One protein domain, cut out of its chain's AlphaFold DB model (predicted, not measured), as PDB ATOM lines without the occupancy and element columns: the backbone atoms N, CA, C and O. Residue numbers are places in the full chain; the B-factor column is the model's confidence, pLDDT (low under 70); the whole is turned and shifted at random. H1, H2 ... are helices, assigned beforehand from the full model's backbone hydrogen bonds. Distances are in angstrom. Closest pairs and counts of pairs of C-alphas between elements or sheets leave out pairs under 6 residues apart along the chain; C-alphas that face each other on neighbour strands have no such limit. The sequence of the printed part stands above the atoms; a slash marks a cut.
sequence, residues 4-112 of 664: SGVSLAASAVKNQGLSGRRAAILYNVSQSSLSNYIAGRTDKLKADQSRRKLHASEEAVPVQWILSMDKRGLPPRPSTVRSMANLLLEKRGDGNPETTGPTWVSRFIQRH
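What this domain is: This is residues 4 to 112 of the 664 residues of the protein "HTH CENPB-type domain-containing protein" of Ajellomyces capsulatus (strain NAm1 / WU24) (UniProt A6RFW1). Two small lobes of helices stand far apart, like a dumbbell, with H4 alone in the stretch between them: H1, H2 and H3 cross one another in the first lobe, and in the second H5 and H6 form a hairpin with H7 across H6. Residues 91 to 96 stick out of the second lobe. The printed part has 109 residues with seven named helices, H1 to H7 in chain order, and no named strand: all helix, the packing mostly crossed. It is extended, with a radius of gyration of the C-alphas of 20.7 A and spans of 60 by 34 by 20 A.

How they stand to each other: Start at H1, residues 4 to 15: its residues 9 to 13 touch H2, residues 20 to 26, at a steep tilt of 51 degrees, closest at the C-alphas of Ala 9 and Ala 23, 5.4 A. Its residues 6 to 10 touch H3, residues 31 to 38, only just about perpendicular at 71 degrees, closest at C-alphas 6 and 34, 5.8 A. H2 and H3 touch, closest at C-alphas 24 and 31, 5.1 A. Next, H4, residues 44 to 50, touches no helix. H5, residues 56 to 71, and H6, residues 78 to 90, touch as a hairpin, opposite ways at a steep tilt of 39 degrees, closest at C-alphas 62 and 84, 7.1 A. Residues 78 to 82 of H6 touch H7, residues 104 to 111, about perpendicular at 81 degrees, closest at C-alphas 82 and 105, 6.3 A. H5 and H7 are near each other, with 5 pairs of C-alphas within 10 A. Every O i to N i+4 pair is within hydrogen-bond range in H1, H2, H3, H4, H6 and H7; in H5, 10 of 12.

Where its parts are: Find C-alpha 4 at (109.528, 88.310, 4.920), where H1 begins its 16.4 A. H5 starts at C-alpha 56, (116.014, 68.341, -0.186), and runs 22.7 A; H6 runs 18.4 A. H7 ends at C-alpha 111, (124.274, 72.751, -4.739).

The domain as a whole: The C-alphas farthest apart, of Gly 17 and Gly 73, are 62.5 A from each other. The printed part has no cut; the link from H6 to H7, 13 residues, is long. Mean pLDDT of the printed part is 71.7, with 38 residues under 70, among them 40 to 51 and 64 to 77.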
ATOM      1  N   SER A   4     110.197  87.453   3.935       65.25
ATOM      2  CA  SER A   4     109.528  88.310   4.920       65.25
ATOM      3  C   SER A   4     109.274  89.753   4.454       65.25
ATOM      4  O   SER A   4     108.290  90.352   4.873       65.25
ATOM      5  N   GLY A   5     110.137  90.339   3.614       74.31
ATOM      6  CA  GLY A   5     110.004  91.749   3.206       74.31
ATOM      7  C   GLY A   5     108.915  91.962   2.153       74.31
ATOM      8  O   GLY A   5     108.145  92.917   2.214       74.31
ATOM      9  N   VAL A   6     108.793  91.017   1.215       77.38
ATOM     10  CA  VAL A   6     107.805  91.076   0.125       77.38
ATOM     11  C   VAL A   6     106.385  90.819   0.646       77.38
ATOM     12  O   VAL A   6     105.447  91.463   0.181       77.38
ATOM     13  N   SER A   7     106.211  89.946   1.650       77.81
ATOM     14  CA  SER A   7     104.894  89.699   2.258       77.81
ATOM     15  C   SER A   7     104.382  90.896   3.065       77.81
ATOM     16  O   SER A   7     103.195  91.211   3.000       77.81
ATOM     17  N   LEU A   8     105.268  91.591   3.790       81.94
ATOM     18  CA  LEU A   8     104.931  92.817   4.526       81.94
ATOM     19  C   LEU A   8     104.545  93.950   3.565       81.94
ATOM     20  O   LEU A   8     103.502  94.578   3.746       81.94
ATOM     21  N   ALA A   9     105.309  94.131   2.485       81.12
ATOM     22  CA  ALA A   9     104.994  95.098   1.438       81.12
ATOM     23  C   ALA A   9     103.650  94.802   0.743       81.12
ATOM     24  O   ALA A   9     102.878  95.720   0.478       81.12
ATOM     25  N   ALA A  10     103.325  93.529   0.491       81.75
ATOM     26  CA  ALA A  10     102.047  93.132  -0.106       81.75
ATOM     27  C   ALA A  10     100.849  93.359   0.834       81.75
ATOM     28  O   ALA A  10      99.778  93.758   0.377       81.75
ATOM     29  N   SER A  11     101.036  93.154   2.143       82.38
ATOM     30  CA  SER A  11     100.033  93.481   3.166       82.38
ATOM     31  C   SER A  11      99.776  94.989   3.239       82.38
ATOM     32  O   SER A  11      98.627  95.414   3.284       82.38
ATOM     33  N   ALA A  12     100.827  95.809   3.153       82.69
ATOM     34  CA  ALA A  12     100.711  97.266   3.136       82.69
ATOM     35  C   ALA A  12      99.939  97.783   1.902       82.69
ATOM     36  O   ALA A  12      99.144  98.714   2.005       82.69
ATOM     37  N   VAL A  13     100.098  97.136   0.740       84.25
ATOM     38  CA  VAL A  13      99.308  97.454  -0.464       84.25
ATOM     39  C   VAL A  13      97.836  97.062  -0.301       84.25
ATOM     40  O   VAL A  13      96.959  97.850  -0.639       84.25
ATOM     41  N   LYS A  14      97.544  95.863   0.226       81.44
ATOM     42  CA  LYS A  14      96.161  95.361   0.348       81.44
ATOM     43  C   LYS A  14      95.368  95.976   1.501       81.44
ATOM     44  O   LYS A  14      94.185  96.237   1.335       81.44
ATOM     45  N   ASN A  15      96.005  96.185   2.651       82.81
ATOM     46  CA  ASN A  15      95.324  96.530   3.903       82.81
ATOM     47  C   ASN A  15      95.485  98.005   4.294       82.81
ATOM     48  O   ASN A  15      94.675  98.516   5.054       82.81
ATOM     49  N   GLN A  16      96.525  98.687   3.800       80.81
ATOM     50  CA  GLN A  16      96.802 100.097   4.122       80.81
ATOM     51  C   GLN A  16      96.640 101.024   2.903       80.81
ATOM     52  O   GLN A  16      96.964 102.205   2.982       80.81
ATOM     53  N   GLY A  17      96.172 100.500   1.762       80.31
ATOM     54  CA  GLY A  17      95.884 101.282   0.552       80.31
ATOM     55  C   GLY A  17      97.108 101.918  -0.119       80.31
ATOM     56  O   GLY A  17      96.965 102.828  -0.935       80.31
ATOM     57  N   LEU A  18      98.324 101.476   0.215       84.75
ATOM     58  CA  LEU A  18      99.549 102.029  -0.358       84.75
ATOM     59  C   LEU A  18      99.707 101.623  -1.827       84.75
ATOM     60  O   LEU A  18      99.499 100.469  -2.200       84.75
ATOM     61  N   SER A  19     100.169 102.553  -2.668       82.62
ATOM     62  CA  SER A  19     100.514 102.214  -4.050       82.62
ATOM     63  C   SER A  19     101.703 101.249  -4.082       82.62
ATOM     64  O   SER A  19     102.657 101.383  -3.310       82.62
ATOM     65  N   GLY A  20     101.689 100.286  -5.012       82.38
ATOM     66  CA  GLY A  20     102.743  99.268  -5.111       82.38
ATOM     67  C   GLY A  20     104.154  99.852  -5.255       82.38
ATOM     68  O   GLY A  20     105.113  99.286  -4.741       82.38
ATOM     69  N   ARG A  21     104.293 101.031  -5.877       81.62
ATOM     70  CA  ARG A  21     105.575 101.746  -5.981       81.62
ATOM     71  C   ARG A  21     106.049 102.281  -4.627       81.62
ATOM     72  O   ARG A  21     107.229 102.178  -4.313       81.62
ATOM     73  N   ARG A  22     105.135 102.824  -3.821       83.31
ATOM     74  CA  ARG A  22     105.454 103.383  -2.504       83.31
ATOM     75  C   ARG A  22     105.758 102.281  -1.491       83.31
ATOM     76  O   ARG A  22     106.726 102.401  -0.754       83.31
ATOM     77  N   ALA A  23     105.015 101.175  -1.530       85.44
ATOM     78  CA  ALA A  23     105.306  99.992  -0.720       85.44
ATOM     79  C   ALA A  23     106.653  99.341  -1.093       85.44
ATOM     80  O   ALA A  23     107.414  98.956  -0.211       85.44
ATOM     81  N   ALA A  24     106.999  99.269  -2.381       85.12
ATOM     82  CA  ALA A  24     108.292  98.743  -2.822       85.12
ATOM     83  C   ALA A  24     109.483  99.530  -2.239       85.12
ATOM     84  O   ALA A  24     110.432  98.935  -1.733       85.12
ATOM     85  N   ILE A  25     109.395 100.864  -2.238       85.19
ATOM     86  CA  ILE A  25     110.423 101.743  -1.666       85.19
ATOM     87  C   ILE A  25     110.479 101.599  -0.140       85.19
ATOM     88  O   ILE A  25     111.557 101.398   0.413       85.19
ATOM     89  N   LEU A  26     109.326 101.655   0.535       85.12
ATOM     90  CA  LEU A  26     109.252 101.663   2.001       85.12
ATOM     91  C   LEU A  26     109.831 100.388   2.632       85.12
ATOM     92  O   LEU A  26     110.468 100.440   3.677       85.12
ATOM     93  N   TYR A  27     109.613  99.245   1.979       83.31
ATOM     94  CA  TYR A  27     110.058  97.935   2.459       83.31
ATOM     95  C   TYR A  27     111.335  97.441   1.767       83.31
ATOM     96  O   TYR A  27     111.723  96.290   1.959       83.31
ATOM     97  N   ASN A  28     111.989  98.296   0.971       84.81
ATOM     98  CA  ASN A  28     113.218  97.994   0.235       84.81
ATOM     99  C   ASN A  28     113.131  96.688  -0.587       84.81
ATOM    100  O   ASN A  28     114.003  95.817  -0.534       84.81
ATOM    101  N   VAL A  29     112.033  96.528  -1.331       83.31
ATOM    102  CA  VAL A  29     111.789  95.388  -2.226       83.31
ATOM    103  C   VAL A  29     111.596  95.873  -3.655       83.31
ATOM    104  O   VAL A  29     111.074  96.958  -3.894       83.31
ATOM    105  N   SER A  30     111.989  95.070  -4.645       83.25
ATOM    106  CA  SER A  30     111.766  95.460  -6.039       83.25
ATOM    107  C   SER A  30     110.263  95.490  -6.353       83.25
ATOM    108  O   SER A  30     109.492  94.609  -5.953       83.25
ATOM    109  N   GLN A  31     109.834  96.507  -7.100       80.56
ATOM    110  CA  GLN A  31     108.429  96.674  -7.479       80.56
ATOM    111  C   GLN A  31     107.935  95.517  -8.365       80.56
ATOM    112  O   GLN A  31     106.783  95.095  -8.253       80.56
ATOM    113  N   SER A  32     108.830  94.923  -9.158       78.75
ATOM    114  CA  SER A  32     108.567  93.714  -9.941       78.75
ATOM    115  C   SER A  32     108.356  92.475  -9.063       78.75
ATOM    116  O   SER A  32     107.423  91.712  -9.310       78.75
ATOM    117  N   SER A  33     109.154  92.270  -8.006       74.00
ATOM    118  CA  SER A  33     108.958  91.164  -7.055       74.00
ATOM    119  C   SER A  33     107.661  91.307  -6.258       74.00
ATOM    120  O   SER A  33     106.955  90.317  -6.079       74.00
ATOM    121  N   LEU A  34     107.312  92.526  -5.834       81.69
ATOM    122  CA  LEU A  34     106.049  92.817  -5.152       81.69
ATOM    123  C   LEU A  34     104.834  92.573  -6.062       81.69
ATOM    124  O   LEU A  34     103.876  91.925  -5.649       81.69
ATOM    125  N   SER A  35     104.896  93.034  -7.313       81.12
ATOM    126  CA  SER A  35     103.840  92.819  -8.310       81.12
ATOM    127  C   SER A  35     103.632  91.329  -8.613       81.12
ATOM    128  O   SER A  35     102.508  90.831  -8.556       81.12
ATOM    129  N   ASN A  36     104.721  90.580  -8.827       75.62
ATOM    130  CA  ASN A  36     104.662  89.131  -9.046       75.62
ATOM    131  C   ASN A  36     104.055  88.384  -7.843       75.62
ATOM    132  O   ASN A  36     103.277  87.452  -8.040       75.62
ATOM    133  N   TYR A  37     104.374  88.806  -6.615       75.75
ATOM    134  CA  TYR A  37     103.825  88.222  -5.388       75.75
ATOM    135  C   TYR A  37     102.323  88.507  -5.222       75.75
ATOM    136  O   TYR A  37     101.558  87.599  -4.903       75.75
ATOM    137  N   ILE A  38     101.873  89.743  -5.483       78.94
ATOM    138  CA  ILE A  38     100.447  90.119  -5.437       78.94
ATOM    139  C   ILE A  38      99.642  89.370  -6.510       78.94
ATOM    140  O   ILE A  38      98.521  88.944  -6.239       78.94
ATOM    141  N   ALA A  39     100.232  89.151  -7.689       79.00
ATOM    142  CA  ALA A  39      99.653  88.376  -8.788       79.00
ATOM    143  C   ALA A  39      99.674  86.848  -8.561       79.00
ATOM    144  O   ALA A  39      99.345  86.091  -9.472       79.00
ATOM    145  N   GLY A  40     100.095  86.376  -7.381       64.88
ATOM    146  CA  GLY A  40     100.096  84.954  -7.029       64.88
ATOM    147  C   GLY A  40     101.137  84.109  -7.770       64.88
ATOM    148  O   GLY A  40     101.064  82.881  -7.729       64.88
ATOM    149  N   ARG A  41     102.122  84.726  -8.442       67.88
ATOM    150  CA  ARG A  41     103.203  83.982  -9.101       67.88
ATOM    151  C   ARG A  41     104.116  83.388  -8.031       67.88
ATOM    152  O   ARG A  41     104.596  84.093  -7.144       67.88
ATOM    153  N   THR A  42     104.333  82.079  -8.102       56.66
ATOM    154  CA  THR A  42     105.146  81.344  -7.133       56.66
ATOM    155  C   THR A  42     106.575  81.877  -7.102       56.66
ATOM    156  O   THR A  42     107.185  82.145  -8.136       56.66
ATOM    157  N   ASP A  43     107.106  82.030  -5.886       58.62
ATOM    158  CA  ASP A  43     108.502  82.396  -5.652       58.62
ATOM    159  C   ASP A  43     109.413  81.478  -6.481       58.62
ATOM    160  O   ASP A  43     109.248  80.254  -6.465       58.62
ATOM    161  N   LYS A  44     110.370  82.065  -7.206       54.78
ATOM    162  CA  LYS A  44     111.291  81.345  -8.094       54.78
ATOM    163  C   LYS A  44     111.992  80.206  -7.345       54.78
ATOM    164  O   LYS A  44     112.149  79.125  -7.893       54.78
ATOM    165  N   LEU A  45     112.289  80.402  -6.055       51.50
ATOM    166  CA  LEU A  45     112.865  79.376  -5.181       51.50
ATOM    167  C   LEU A  45     111.915  78.200  -4.901       51.50
ATOM    168  O   LEU A  45     112.367  77.059  -4.840       51.50
ATOM    169  N   LYS A  46     110.608  78.449  -4.756       52.38
ATOM    170  CA  LYS A  46     109.597  77.393  -4.575       52.38
ATOM    171  C   LYS A  46     109.343  76.637  -5.882       52.38
ATOM    172  O   LYS A  46     109.250  75.414  -5.859       52.38
ATOM    173  N   ALA A  47     109.307  77.345  -7.012       54.62
ATOM    174  CA  ALA A  47     109.204  76.734  -8.339       54.62
ATOM    175  C   ALA A  47     110.453  75.899  -8.700       54.62
ATOM    176  O   ALA A  47     110.341  74.832  -9.302       54.62
ATOM    177  N   ASP A  48     111.645  76.337  -8.286       55.41
ATOM    178  CA  ASP A  48     112.898  75.591  -8.468       55.41
ATOM    179  C   ASP A  48     113.025  74.390  -7.519       55.41
ATOM    180  O   ASP A  48     113.774  73.463  -7.814       55.41
ATOM    181  N   GLN A  49     112.319  74.376  -6.381       56.47
ATOM    182  CA  GLN A  49     112.229  73.212  -5.490       56.47
ATOM    183  C   GLN A  49     111.265  72.144  -6.021       56.47
ATOM    184  O   GLN A  49     111.567  70.959  -5.901       56.47
ATOM    185  N   SER A  50     110.151  72.537  -6.649       57.47
ATOM    186  CA  SER A  50     109.180  71.597  -7.233       57.47
ATOM    187  C   SER A  50     109.658  70.949  -8.539       57.47
ATOM    188  O   SER A  50     109.120  69.927  -8.941       57.47
ATOM    189  N   ARG A  51     110.667  71.525  -9.205       63.09
ATOM    190  CA  ARG A  51     111.280  70.995 -10.441       63.09
ATOM    191  C   ARG A  51     112.459  70.044 -10.193       63.09
ATOM    192  O   ARG A  51     113.115  69.615 -11.144       63.09
ATOM    193  N   ARG A  52     112.792  69.748  -8.931       71.75
ATOM    194  CA  ARG A  52     113.897  68.841  -8.588       71.75
ATOM    195  C   ARG A  52     113.418  67.399  -8.625       71.75
ATOM    196  O   ARG A  52     112.355  67.093  -8.103       71.75
ATOM    197  N   LYS A  53     114.249  66.511  -9.177       75.31
ATOM    198  CA  LYS A  53     113.968  65.066  -9.175       75.31
ATOM    199  C   LYS A  53     114.008  64.484  -7.758       75.31
ATOM    200  O   LYS A  53     113.091  63.776  -7.358       75.31
ATOM    201  N   LEU A  54     115.037  64.838  -6.984       75.62
ATOM    202  CA  LEU A  54     115.135  64.518  -5.559       75.62
ATOM    203  C   LEU A  54     114.780  65.743  -4.714       75.62
ATOM    204  O   LEU A  54     115.192  66.866  -5.017       75.62
ATOM    205  N   HIS A  55     114.023  65.517  -3.647       76.25
ATOM    206  CA  HIS A  55     113.703  66.529  -2.650       76.25
ATOM    207  C   HIS A  55     114.908  66.808  -1.750       76.25
ATOM    208  O   HIS A  55     115.819  65.996  -1.634       76.25
ATOM    209  N   ALA A  56     114.908  67.954  -1.064       73.25
ATOM    210  CA  ALA A  56     116.014  68.341  -0.186       73.25
ATOM    211  C   ALA A  56     116.264  67.338   0.965       73.25
ATOM    212  O   ALA A  56     117.402  67.175   1.401       73.25
ATOM    213  N   SER A  57     115.220  66.651   1.447       69.56
ATOM    214  CA  SER A  57     115.325  65.561   2.431       69.56
ATOM    215  C   SER A  57     116.024  64.325   1.862       69.56
ATOM    216  O   SER A  57     116.841  63.714   2.550       69.56
ATOM    217  N   GLU A  58     115.764  63.996   0.598       74.44
ATOM    218  CA  GLU A  58     116.385  62.871  -0.098       74.44
ATOM    219  C   GLU A  58     117.808  63.201  -0.545       74.44
ATOM    220  O   GLU A  58     118.681  62.371  -0.345       74.44
ATOM    221  N   GLU A  59     118.084  64.405  -1.069       79.81
ATOM    222  CA  GLU A  59     119.440  64.851  -1.445       79.81
ATOM    223  C   GLU A  59     120.404  64.830  -0.244       79.81
ATOM    224  O   GLU A  59     121.589  64.528  -0.403       79.81
ATOM    225  N   ALA A  60     119.901  65.050   0.977       73.38
ATOM    226  CA  ALA A  60     120.699  64.946   2.197       73.38
ATOM    227  C   ALA A  60     121.252  63.528   2.449       73.38
ATOM    228  O   ALA A  60     122.263  63.381   3.139       73.38
ATOM    229  N   VAL A  61     120.615  62.482   1.910       71.19
ATOM    230  CA  VAL A  61     121.031  61.087   2.114       71.19
ATOM    231  C   VAL A  61     122.270  60.736   1.271       71.19
ATOM    232  O   VAL A  61     123.263  60.316   1.873       71.19
ATOM    233  N   PRO A  62     122.317  60.976  -0.059       72.00
ATOM    234  CA  PRO A  62     123.537  60.857  -0.849       72.00
ATOM    235  C   PRO A  62     124.686  61.718  -0.325       72.00
ATOM    236  O   PRO A  62     125.812  61.235  -0.307       72.00
ATOM    237  N   VAL A  63     124.432  62.942   0.158       71.31
ATOM    238  CA  VAL A  63     125.484  63.781   0.768       71.31
ATOM    239  C   VAL A  63     126.114  63.082   1.975       71.31
ATOM    240  O   VAL A  63     127.332  62.918   2.034       71.31
ATOM    241  N   GLN A  64     125.300  62.609   2.925       65.06
ATOM    242  CA  GLN A  64     125.810  61.903   4.105       65.06
ATOM    243  C   GLN A  64     126.515  60.592   3.750       65.06
ATOM    244  O   GLN A  64     127.515  60.238   4.377       65.06
ATOM    245  N   TRP A  65     126.016  59.877   2.744       63.59
ATOM    246  CA  TRP A  65     126.638  58.652   2.263       63.59
ATOM    247  C   TRP A  65     127.993  58.915   1.590       63.59
ATOM    248  O   TRP A  65     128.956  58.222   1.912       63.59
ATOM    249  N   ILE A  66     128.111  59.949   0.747       65.56
ATOM    250  CA  ILE A  66     129.380  60.374   0.129       65.56
ATOM    251  C   ILE A  66     130.409  60.707   1.212       65.56
ATOM    252  O   ILE A  66     131.512  60.170   1.178       65.56
ATOM    253  N   LEU A  67     130.036  61.514   2.210       56.47
ATOM    254  CA  LEU A  67     130.927  61.876   3.321       56.47
ATOM    255  C   LEU A  67     131.336  60.654   4.165       56.47
ATOM    256  O   LEU A  67     132.455  60.585   4.665       56.47
ATOM    257  N   SER A  68     130.446  59.672   4.324       47.34
ATOM    258  CA  SER A  68     130.743  58.409   5.015       47.34
ATOM    259  C   SER A  68     131.685  57.500   4.212       47.34
ATOM    260  O   SER A  68     132.560  56.852   4.780       47.34
ATOM    261  N   MET A  69     131.513  57.422   2.892       46.62
ATOM    262  CA  MET A  69     132.392  56.676   1.985       46.62
ATOM    263  C   MET A  69     133.788  57.313   1.898       46.62
ATOM    264  O   MET A  69     134.790  56.605   1.953       46.62
ATOM    265  N   ASP A  70     133.852  58.644   1.853       49.34
ATOM    266  CA  ASP A  70     135.095  59.422   1.864       49.34
ATOM    267  C   ASP A  70     135.891  59.210   3.163       49.34
ATOM    268  O   ASP A  70     137.062  58.843   3.117       49.34
ATOM    269  N   LYS A  71     135.227  59.271   4.328       44.31
ATOM    270  CA  LYS A  71     135.841  58.945   5.633       44.31
ATOM    271  C   LYS A  71     136.380  57.514   5.740       44.31
ATOM    272  O   LYS A  71     137.228  57.253   6.584       44.31
ATOM    273  N   ARG A  72     135.877  56.586   4.921       44.19
ATOM    274  CA  ARG A  72     136.340  55.188   4.841       44.19
ATOM    275  C   ARG A  72     137.446  54.989   3.794       44.19
ATOM    276  O   ARG A  72     137.812  53.850   3.521       44.19
ATOM    277  N   GLY A  73     137.940  56.065   3.176       42.25
ATOM    278  CA  GLY A  73     138.961  56.011   2.127       42.25
ATOM    279  C   GLY A  73     138.449  55.485   0.781       42.25
ATOM    280  O   GLY A  73     139.245  55.113  -0.078       42.25
ATOM    281  N   LEU A  74     137.128  55.436   0.577       52.00
ATOM    282  CA  LEU A  74     136.488  54.882  -0.619       52.00
ATOM    283  C   LEU A  74     135.558  55.911  -1.285       52.00
ATOM    284  O   LEU A  74     134.364  55.644  -1.427       52.00
ATOM    285  N   PRO A  75     136.047  57.093  -1.706       65.75
ATOM    286  CA  PRO A  75     135.189  58.116  -2.296       65.75
ATOM    287  C   PRO A  75     134.473  57.585  -3.557       65.75
ATOM    288  O   PRO A  75     135.115  57.025  -4.455       65.75
ATOM    289  N   PRO A  76     133.137  57.735  -3.658       56.59
ATOM    290  CA  PRO A  76     132.358  57.151  -4.743       56.59
ATOM    291  C   PRO A  76     132.549  57.924  -6.053       56.59
ATOM    292  O   PRO A  76     132.684  59.148  -6.073       56.59
ATOM    293  N   ARG A  77     132.513  57.216  -7.188       67.44
ATOM    294  CA  ARG A  77     132.582  57.851  -8.514       67.44
ATOM    295  C   ARG A  77     131.295  58.631  -8.817       67.44
ATOM    296  O   ARG A  77     130.226  58.219  -8.365       67.44
ATOM    297  N   PRO A  78     131.341  59.666  -9.682       72.81
ATOM    298  CA  PRO A  78     130.140  60.366 -10.144       72.81
ATOM    299  C   PRO A  78     129.063  59.429 -10.711       72.81
ATOM    300  O   PRO A  78     127.877  59.633 -10.473       72.81
ATOM    301  N   SER A  79     129.466  58.361 -11.407       69.50
ATOM    302  CA  SER A  79     128.553  57.324 -11.899       69.50
ATOM    303  C   SER A  79     127.829  56.599 -10.764       69.50
ATOM    304  O   SER A  79     126.624  56.407 -10.843       69.50
ATOM    305  N   THR A  80     128.536  56.255  -9.686       65.31
ATOM    306  CA  THR A  80     127.969  55.594  -8.503       65.31
ATOM    307  C   THR A  80     127.008  56.523  -7.760       65.31
ATOM    308  O   THR A  80     125.932  56.096  -7.357       65.31
ATOM    309  N   VAL A  81     127.343  57.813  -7.648       73.31
ATOM    310  CA  VAL A  81     126.443  58.836  -7.082       73.31
ATOM    311  C   VAL A  81     125.168  58.977  -7.922       73.31
ATOM    312  O   VAL A  81     124.076  59.107  -7.374       73.31
ATOM    313  N   ARG A  82     125.279  58.899  -9.255       76.88
ATOM    314  CA  ARG A  82     124.122  58.901 -10.162       76.88
ATOM    315  C   ARG A  82     123.254  57.650  -9.996       76.88
ATOM    316  O   ARG A  82     122.035  57.777  -9.932       76.88
ATOM    317  N   SER A  83     123.864  56.469  -9.897       71.00
ATOM    318  CA  SER A  83     123.146  55.213  -9.637       71.00
ATOM    319  C   SER A  83     122.397  55.260  -8.308       71.00
ATOM    320  O   SER A  83     121.241  54.862  -8.253       71.00
ATOM    321  N   MET A  84     123.013  55.838  -7.273       72.88
ATOM    322  CA  MET A  84     122.374  56.049  -5.974       72.88
ATOM    323  C   MET A  84     121.120  56.923  -6.076       72.88
ATOM    324  O   MET A  84     120.078  56.608  -5.509       72.88
ATOM    325  N   ALA A  85     121.211  58.029  -6.817       76.69
ATOM    326  CA  ALA A  85     120.079  58.919  -7.029       76.69
ATOM    327  C   ALA A  85     118.948  58.231  -7.809       76.69
ATOM    328  O   ALA A  85     117.781  58.414  -7.478       76.69
ATOM    329  N   ASN A  86     119.287  57.411  -8.808       79.56
ATOM    330  CA  ASN A  86     118.305  56.637  -9.568       79.56
ATOM    331  C   ASN A  86     117.631  55.555  -8.715       79.56
ATOM    332  O   ASN A  86     116.424  55.389  -8.821       79.56
ATOM    333  N   LEU A  87     118.375  54.882  -7.833       74.12
ATOM    334  CA  LEU A  87     117.824  53.900  -6.898       74.12
ATOM    335  C   LEU A  87     116.794  54.530  -5.951       74.12
ATOM    336  O   LEU A  87     115.739  53.953  -5.705       74.12
ATOM    337  N   LEU A  88     117.076  55.730  -5.432       74.62
ATOM    338  CA  LEU A  88     116.124  56.463  -4.591       74.62
ATOM    339  C   LEU A  88     114.847  56.837  -5.358       74.62
ATOM    340  O   LEU A  88     113.766  56.804  -4.782       74.62
ATOM    341  N   LEU A  89     114.964  57.156  -6.652       80.00
ATOM    342  CA  LEU A  89     113.818  57.434  -7.524       80.00
ATOM    343  C   LEU A  89     113.021  56.163  -7.853       80.00
ATOM    344  O   LEU A  89     111.798  56.202  -7.873       80.00
ATOM    345  N   GLU A  90     113.692  55.032  -8.056       75.94
ATOM    346  CA  GLU A  90     113.064  53.728  -8.294       75.94
ATOM    347  C   GLU A  90     112.283  53.237  -7.070       75.94
ATOM    348  O   GLU A  90     111.133  52.811  -7.176       75.94
ATOM    349  N   LYS A  91     112.870  53.376  -5.877       69.81
ATOM    350  CA  LYS A  91     112.238  53.001  -4.603       69.81
ATOM    351  C   LYS A  91     111.126  53.959  -4.163       69.81
ATOM    352  O   LYS A  91     110.450  53.673  -3.175       69.81
ATOM    353  N   ARG A  92     110.917  55.068  -4.884       70.44
ATOM    354  CA  ARG A  92     109.827  56.018  -4.632       70.44
ATOM    355  C   ARG A  92     108.457  55.444  -5.032       70.44
ATOM    356  O   ARG A  92     107.479  55.725  -4.353       70.44
ATOM    357  N   GLY A  93     108.397  54.559  -6.033       58.44
ATOM    358  CA  GLY A  93     107.181  53.804  -6.378       58.44
ATOM    359  C   GLY A  93     106.221  54.478  -7.369       58.44
ATOM    360  O   GLY A  93     105.169  53.913  -7.663       58.44
ATOM    361  N   ASP A  94     106.573  55.635  -7.934       57.22
ATOM    362  CA  ASP A  94     105.885  56.180  -9.108       57.22
ATOM    363  C   ASP A  94     106.238  55.291 -10.305       57.22
ATOM    364  O   ASP A  94     107.397  55.250 -10.708       57.22
ATOM    365  N   GLY A  95     105.262  54.548 -10.841       54.47
ATOM    366  CA  GLY A  95     105.400  53.450 -11.817       54.47
ATOM    367  C   GLY A  95     106.090  53.749 -13.162       54.47
ATOM    368  O   GLY A  95     105.912  52.992 -14.109       54.47
ATOM    369  N   ASN A  96     106.869  54.827 -13.257       55.66
ATOM    370  CA  ASN A  96     107.865  55.072 -14.287       55.66
ATOM    371  C   ASN A  96     109.035  55.899 -13.692       55.66
ATOM    372  O   ASN A  96     108.952  57.131 -13.649       55.66
ATOM    373  N   PRO A  97     110.121  55.278 -13.187       56.50
ATOM    374  CA  PRO A  97     111.196  56.019 -12.535       56.50
ATOM    375  C   PRO A  97     111.963  56.865 -13.554       56.50
ATOM    376  O   PRO A  97     112.764  56.370 -14.350       56.50
ATOM    377  N   GLU A  98     111.736  58.176 -13.531       62.47
ATOM    378  CA  GLU A  98     112.515  59.098 -14.342       62.47
ATOM    379  C   GLU A  98     113.993  59.055 -13.932       62.47
ATOM    380  O   GLU A  98     114.385  59.567 -12.883       62.47
ATOM    381  N   THR A  99     114.861  58.534 -14.795       70.44
ATOM    382  CA  THR A  99     116.302  58.550 -14.520       70.44
ATOM    383  C   THR A  99     116.856  59.978 -14.466       70.44
ATOM    384  O   THR A  99     116.385  60.922 -15.117       70.44
ATOM    385  N   THR A 100     117.883  60.174 -13.644       78.12
ATOM    386  CA  THR A 100     118.625  61.436 -13.596       78.12
ATOM    387  C   THR A 100     119.393  61.659 -14.901       78.12
ATOM    388  O   THR A 100     119.984  60.732 -15.454       78.12
ATOM    389  N   GLY A 101     119.419  62.898 -15.402       75.12
ATOM    390  CA  GLY A 101     120.176  63.263 -16.607       75.12
ATOM    391  C   GLY A 101     121.703  63.260 -16.396       75.12
ATOM    392  O   GLY A 101     122.171  63.271 -15.256       75.12
ATOM    393  N   PRO A 102     122.511  63.292 -17.474       69.56
ATOM    394  CA  PRO A 102     123.975  63.196 -17.399       69.56
ATOM    395  C   PRO A 102     124.639  64.344 -16.624       69.56
ATOM    396  O   PRO A 102     125.678  64.148 -16.002       69.56
ATOM    397  N   THR A 103     124.018  65.524 -16.594       79.44
ATOM    398  CA  THR A 103     124.520  66.712 -15.880       79.44
ATOM    399  C   THR A 103     124.020  66.819 -14.438       79.44
ATOM    400  O   THR A 103     124.373  67.767 -13.731       79.44
ATOM    401  N   TRP A 104     123.197  65.868 -13.974       86.44
ATOM    402  CA  TRP A 104     122.575  65.933 -12.652       86.44
ATOM    403  C   TRP A 104     123.615  65.949 -11.527       86.44
ATOM    404  O   TRP A 104     123.519  66.795 -10.641       86.44
ATOM    405  N   VAL A 105     124.642  65.092 -11.605       79.88
ATOM    406  CA  VAL A 105     125.693  64.981 -10.576       79.88
ATOM    407  C   VAL A 105     126.506  66.269 -10.466       79.88
ATOM    408  O   VAL A 105     126.741  66.747  -9.362       79.88
ATOM    409  N   SER A 106     126.873  66.890 -11.592       80.19
ATOM    410  CA  SER A 106     127.603  68.164 -11.589       80.19
ATOM    411  C   SER A 106     126.788  69.276 -10.928       80.19
ATOM    412  O   SER A 106     127.309  70.020 -10.102       80.19
ATOM    413  N   ARG A 107     125.485  69.356 -11.231       83.88
ATOM    414  CA  ARG A 107     124.587  70.329 -10.593       83.88
ATOM    415  C   ARG A 107     124.338  70.000  -9.118       83.88
ATOM    416  O   ARG A 107     124.166  70.918  -8.329       83.88
ATOM    417  N   PHE A 108     124.280  68.721  -8.747       83.44
ATOM    418  CA  PHE A 108     124.151  68.265  -7.359       83.44
ATOM    419  C   PHE A 108     125.369  68.686  -6.529       83.44
ATOM    420  O   PHE A 108     125.199  69.324  -5.498       83.44
ATOM    421  N   ILE A 109     126.585  68.465  -7.034       82.69
ATOM    422  CA  ILE A 109     127.826  68.922  -6.388       82.69
ATOM    423  C   ILE A 109     127.843  70.453  -6.241       82.69
ATOM    424  O   ILE A 109     128.196  70.963  -5.188       82.69
ATOM    425  N   GLN A 110     127.394  71.204  -7.253       80.62
ATOM    426  CA  GLN A 110     127.301  72.671  -7.163       80.62
ATOM    427  C   GLN A 110     126.317  73.166  -6.088       80.62
ATOM    428  O   GLN A 110     126.499  74.260  -5.563       80.62
ATOM    429  N   ARG A 111     125.270  72.392  -5.766       83.00
ATOM    430  CA  ARG A 111     124.274  72.751  -4.739       83.00
ATOM    431  C   ARG A 111     124.745  72.470  -3.312       83.00
ATOM    432  O   ARG A 111     124.197  73.067  -2.390       83.00
ATOM    433  N   HIS A 112     125.725  71.586  -3.145       78.12
ATOM    434  CA  HIS A 112     126.188  71.088  -1.854       78.12
ATOM    435  C   HIS A 112     127.666  71.449  -1.653       78.12
ATOM    436  O   HIS A 112     128.537  70.651  -2.005       78.12
TER     437      HIS A 112